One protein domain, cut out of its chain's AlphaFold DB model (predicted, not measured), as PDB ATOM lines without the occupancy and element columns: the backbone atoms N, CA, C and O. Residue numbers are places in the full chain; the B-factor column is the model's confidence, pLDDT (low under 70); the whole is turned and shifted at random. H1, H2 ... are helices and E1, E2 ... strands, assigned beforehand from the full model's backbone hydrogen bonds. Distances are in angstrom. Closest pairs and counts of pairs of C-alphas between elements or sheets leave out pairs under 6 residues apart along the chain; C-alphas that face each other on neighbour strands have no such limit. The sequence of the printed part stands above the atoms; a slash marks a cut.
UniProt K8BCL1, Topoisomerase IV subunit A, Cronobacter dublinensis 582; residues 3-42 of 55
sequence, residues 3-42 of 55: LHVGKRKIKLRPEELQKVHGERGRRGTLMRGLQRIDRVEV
ATOM      1  N   LEU A   3      32.866 -40.818  26.832       95.00
ATOM      2  CA  LEU A   3      33.930 -41.814  26.900       95.00
ATOM      3  C   LEU A   3      35.286 -41.104  26.852       95.00
ATOM      4  O   LEU A   3      35.501 -40.229  26.009       95.00
ATOM      5  N   HIS A   4      36.198 -41.483  27.739       94.94
ATOM      6  CA  HIS A   4      37.562 -40.966  27.795       94.94
ATOM      7  C   HIS A   4      38.545 -42.055  27.363       94.94
ATOM      8  O   HIS A   4      38.472 -43.187  27.842       94.94
ATOM      9  N   VAL A   5      39.441 -41.693  26.443       94.50
ATOM     10  CA  VAL A   5      40.482 -42.562  25.879       94.50
ATOM     11  C   VAL A   5      41.799 -41.786  25.885       94.50
ATOM     12  O   VAL A   5      42.051 -40.931  25.027       94.50
ATOM     13  N   GLY A   6      42.624 -42.025  26.895       92.56
ATOM     14  CA  GLY A   6      43.782 -41.228  27.258       92.56
ATOM     15  C   GLY A   6      43.406 -39.754  27.392       92.56
ATOM     16  O   GLY A   6      42.572 -39.363  28.204       92.56
ATOM     17  N   LYS A   7      44.002 -38.918  26.537       92.75
ATOM     18  CA  LYS A   7      43.733 -37.471  26.491       92.75
ATOM     19  C   LYS A   7      42.506 -37.100  25.646       92.75
ATOM     20  O   LYS A   7      42.151 -35.925  25.575       92.75
ATOM     21  N   ARG A   8      41.876 -38.061  24.960       93.44
ATOM     22  CA  ARG A   8      40.727 -37.814  24.075       93.44
ATOM     23  C   ARG A   8      39.421 -37.982  24.839       93.44
ATOM     24  O   ARG A   8      39.251 -38.935  25.594       93.44
ATOM     25  N   LYS A   9      38.471 -37.087  24.570       93.69
ATOM     26  CA  LYS A   9      37.098 -37.143  25.081       93.69
ATOM     27  C   LYS A   9      36.135 -37.314  23.907       93.69
ATOM     28  O   LYS A   9      36.150 -36.506  22.981       93.69
ATOM     29  N   ILE A  10      35.311 -38.355  23.940       93.19
ATOM     30  CA  ILE A  10      34.301 -38.663  22.921       93.19
ATOM     31  C   ILE A  10      32.927 -38.527  23.571       93.19
ATOM     32  O   ILE A  10      32.569 -39.298  24.459       93.19
ATOM     33  N   LYS A  11      32.152 -37.531  23.138       93.38
ATOM     34  CA  LYS A  11      30.801 -37.290  23.651       93.38
ATOM     35  C   LYS A  11      29.778 -37.967  22.741       93.38
ATOM     36  O   LYS A  11      29.652 -37.610  21.574       93.38
ATOM     37  N   LEU A  12      29.037 -38.918  23.296       92.94
ATOM     38  CA  LEU A  12      27.914 -39.584  22.647       92.94
ATOM     39  C   LEU A  12      26.618 -38.907  23.093       92.94
ATOM     40  O   LEU A  12      26.169 -39.057  24.238       92.94
ATOM     41  N   ARG A  13      26.055 -38.115  22.179       91.94
ATOM     42  CA  ARG A  13      24.723 -37.525  22.326       91.94
ATOM     43  C   ARG A  13      23.641 -38.584  22.056       91.94
ATOM     44  O   ARG A  13      23.963 -39.602  21.437       91.94
ATOM     45  N   PRO A  14      22.385 -38.363  22.482       92.62
ATOM     46  CA  PRO A  14      21.294 -39.306  22.232       92.62
ATOM     47  C   PRO A  14      21.149 -39.710  20.757       92.62
ATOM     48  O   PRO A  14      20.954 -40.887  20.464       92.62
ATOM     49  N   GLU A  15      21.353 -38.781  19.819       92.94
ATOM     50  CA  GLU A  15      21.236 -39.055  18.381       92.94
ATOM     51  C   GLU A  15      22.324 -40.016  17.877       92.94
ATOM     52  O   GLU A  15      22.084 -40.814  16.975       92.94
ATOM     53  N   GLU A  16      23.524 -39.969  18.465       91.94
ATOM     54  CA  GLU A  16      24.615 -40.889  18.120       91.94
ATOM     55  C   GLU A  16      24.402 -42.274  18.742       91.94
ATOM     56  O   GLU A  16      24.723 -43.285  18.119       91.94
ATOM     57  N   LEU A  17      23.815 -42.334  19.943       91.06
ATOM     58  CA  LEU A  17      23.451 -43.600  20.588       91.06
ATOM     59  C   LEU A  17      22.363 -44.337  19.798       91.06
ATOM     60  O   LEU A  17      22.439 -45.556  19.649       91.06
ATOM     61  N   GLN A  18      21.410 -43.604  19.222       92.81
ATOM     62  CA  GLN A  18      20.356 -44.194  18.398       92.81
ATOM     63  C   GLN A  18      20.915 -44.911  17.157       92.81
ATOM     64  O   GLN A  18      20.397 -45.952  16.763       92.81
ATOM     65  N   LYS A  19      22.004 -44.405  16.562       92.00
ATOM     66  CA  LYS A  19      22.631 -45.001  15.366       92.00
ATOM     67  C   LYS A  19      23.306 -46.346  15.630       92.00
ATOM     68  O   LYS A  19      23.540 -47.105  14.694       92.00
ATOM     69  N   VAL A  20      23.672 -46.620  16.881       92.56
ATOM     70  CA  VAL A  20      24.317 -47.879  17.283       92.56
ATOM     71  C   VAL A  20      23.355 -48.830  17.996       92.56
ATOM     72  O   VAL A  20      23.768 -49.909  18.418       92.56
ATOM     73  N   HIS A  21      22.080 -48.449  18.114       93.31
ATOM     74  CA  HIS A  21      21.024 -49.307  18.630       93.31
ATOM     75  C   HIS A  21      20.797 -50.505  17.695       93.31
ATOM     76  O   HIS A  21      20.780 -50.364  16.472       93.31
ATOM     77  N   GLY A  22      20.603 -51.692  18.265       93.44
ATOM     78  CA  GLY A  22      20.416 -52.920  17.498       93.44
ATOM     79  C   GLY A  22      19.865 -54.061  18.345       93.44
ATOM     80  O   GLY A  22      19.759 -53.961  19.565       93.44
ATOM     81  N   GLU A  23      19.505 -55.154  17.680       96.12
ATOM     82  CA  GLU A  23      18.934 -56.339  18.321       96.12
ATOM     83  C   GLU A  23      19.951 -57.072  19.208       96.12
ATOM     84  O   GLU A  23      21.152 -57.134  18.914       96.12
ATOM     85  N   ARG A  24      19.449 -57.711  20.269       95.50
ATOM     86  CA  ARG A  24      20.249 -58.587  21.131       95.50
ATOM     87  C   ARG A  24      20.874 -59.717  20.302       95.50
ATOM     88  O   ARG A  24      20.184 -60.389  19.547       95.50
ATOM     89  N   GLY A  25      22.175 -59.953  20.480       95.31
ATOM     90  CA  GLY A  25      22.925 -61.003  19.773       95.31
ATOM     91  C   GLY A  25      23.644 -60.532  18.504       95.31
ATOM     92  O   GLY A  25      24.429 -61.287  17.930       95.31
ATOM     93  N   ARG A  26      23.448 -59.278  18.076       95.50
ATOM     94  CA  ARG A  26      24.253 -58.665  17.007       95.50
ATOM     95  C   ARG A  26      25.639 -58.271  17.526       95.50
ATOM     96  O   ARG A  26      25.820 -57.959  18.697       95.50
ATOM     97  N   ARG A  27      26.617 -58.204  16.617       94.88
ATOM     98  CA  ARG A  27      28.001 -57.777  16.918       94.88
ATOM     99  C   ARG A  27      28.135 -56.283  17.261       94.88
ATOM    100  O   ARG A  27      29.185 -55.875  17.740       94.88
ATOM    101  N   GLY A  28      27.093 -55.487  17.013       94.19
ATOM    102  CA  GLY A  28      27.108 -54.034  17.182       94.19
ATOM    103  C   GLY A  28      27.883 -53.293  16.086       94.19
ATOM    104  O   GLY A  28      28.470 -53.899  15.186       94.19
ATOM    105  N   THR A  29      27.868 -51.964  16.163       94.19
ATOM    106  CA  THR A  29      28.550 -51.076  15.209       94.19
ATOM    107  C   THR A  29      29.945 -50.724  15.715       94.19
ATOM    108  O   THR A  29      30.102 -50.186  16.812       94.19
ATOM    109  N   LEU A  30      30.975 -50.982  14.905       92.44
ATOM    110  CA  LEU A  30      32.347 -50.612  15.247       92.44
ATOM    111  C   LEU A  30      32.556 -49.102  15.075       92.44
ATOM    112  O   LEU A  30      32.538 -48.582  13.960       92.44
ATOM    113  N   MET A  31      32.822 -48.404  16.178       91.12
ATOM    114  CA  MET A  31      33.183 -46.986  16.162       91.12
ATOM    115  C   MET A  31      34.701 -46.801  16.215       91.12
ATOM    116  O   MET A  31      35.412 -47.440  16.995       91.12
ATOM    117  N   ARG A  32      35.216 -45.886  15.390       90.12
ATOM    118  CA  ARG A  32      36.647 -45.562  15.368       90.12
ATOM    119  C   ARG A  32      37.066 -44.887  16.673       90.12
ATOM    120  O   ARG A  32      36.396 -43.980  17.154       90.12
ATOM    121  N   GLY A  33      38.217 -45.287  17.207       86.88
ATOM    122  CA  GLY A  33      38.816 -44.645  18.380       86.88
ATOM    123  C   GLY A  33      38.191 -45.015  19.729       86.88
ATOM    124  O   GLY A  33      38.570 -44.410  20.722       86.88
ATOM    125  N   LEU A  34      37.290 -46.006  19.784       90.75
ATOM    126  CA  LEU A  34      36.733 -46.558  21.030       90.75
ATOM    127  C   LEU A  34      37.472 -47.807  21.526       90.75
ATOM    128  O   LEU A  34      36.864 -48.766  21.991       90.75
ATOM    129  N   GLN A  35      38.796 -47.814  21.413       91.50
ATOM    130  CA  GLN A  35      39.632 -48.888  21.951       91.50
ATOM    131  C   GLN A  35      40.388 -48.375  23.174       91.50
ATOM    132  O   GLN A  35      40.786 -47.213  23.181       91.50
ATOM    133  N   ARG A  36      40.622 -49.249  24.165       93.69
ATOM    134  CA  ARG A  36      41.329 -48.924  25.422       93.69
ATOM    135  C   ARG A  36      40.670 -47.759  26.179       93.69
ATOM    136  O   ARG A  36      41.297 -46.744  26.433       93.69
ATOM    137  N   ILE A  37      39.374 -47.893  26.464       94.88
ATOM    138  CA  ILE A  37      38.604 -46.882  27.198       94.88
ATOM    139  C   ILE A  37      39.053 -46.871  28.659       94.88
ATOM    140  O   ILE A  37      39.036 -47.915  29.306       94.88
ATOM    141  N   ASP A  38      39.394 -45.691  29.170       95.00
ATOM    142  CA  ASP A  38      39.866 -45.526  30.548       95.00
ATOM    143  C   ASP A  38      38.733 -45.133  31.499       95.00
ATOM    144  O   ASP A  38      38.702 -45.556  32.652       95.00
ATOM    145  N   ARG A  39      37.793 -44.298  31.032       94.62
ATOM    146  CA  ARG A  39      36.694 -43.788  31.864       94.62
ATOM    147  C   ARG A  39      35.422 -43.571  31.058       94.62
ATOM    148  O   ARG A  39      35.454 -43.120  29.911       94.62
ATOM    149  N   VAL A  40      34.294 -43.848  31.703       94.62
ATOM    150  CA  VAL A  40      32.947 -43.648  31.166       94.62
ATOM    151  C   VAL A  40      32.162 -42.757  32.118       94.62
ATOM    152  O   VAL A  40      32.152 -42.990  33.322       94.62
ATOM    153  N   GLU A  41      31.494 -41.746  31.574       93.75
ATOM    154  CA  GLU A  41      30.606 -40.851  32.312       93.75
ATOM    155  C   GLU A  41      29.204 -40.932  31.717       93.75
ATOM    156  O   GLU A  41      28.978 -40.619  30.538       93.75
ATOM    157  N   VAL A  42      28.247 -41.361  32.534       91.44
ATOM    158  CA  VAL A  42      26.842 -41.454  32.152       91.44
ATOM    159  C   VAL A  42      26.106 -40.296  32.803       91.44
ATOM    160  O   VAL A  42      25.976 -40.231  34.016       91.44
TER     161      VAL A  42
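AT A GLANCE: This is residues 3 to 42 of the 55 residues of the protein "Topoisomerase IV subunit A" of Cronobacter dublinensis 582 (UniProt K8BCL1). A small three-stranded sheet forms one end of a wide, open loop: the backbone leaves E2, passes through short H1 and returns by the unnamed residues 20 to 38 to E3. Under half of the 40 printed residues are in named elements, E1, E2, H1, E3 along the chain, class mixed; the antiparallel sheet has the order E2, E1, E3. The whole is loose, radius of gyration of the C-alphas 11.2 A, spanning 32 by 19 by 16 A.

HOW THE PARTS SIT: E1, residues 3 to 5, and E2, residues 8 to 11, form an antiparallel hairpin at 164 degrees; N 3 and O 10, 2.8 A apart, are within hydrogen-bond range. E3, residues 39 to 41, is antiparallel to E1 at 160 degrees, with N 4 and O 39 at 2.8 A. H1, residues 14 to 19, is not on the sheet; 1 of its 2 O i to N i+4 pairs is within range. E2, H1 and E3 make a split strand-helix-strand unit, its same-way strands separated by E1, with a right-handed crossover.

IN THESE COORDINATES: E1, 6.7 A long, begins at C-alpha 3 (33.930, -41.814, 26.900). E2 measures 9.9 A, H1 9.0 A and E3 6.8 A, ending at C-alpha 41 (30.606, -40.851, 32.312).

THE WHOLE: The farthest C-alphas, of Lys 7 and Glu 23, are 32.2 A apart. The link from H1 to E3 is long. The printed part has no cut, and no printed residue is under 70 in pLDDT.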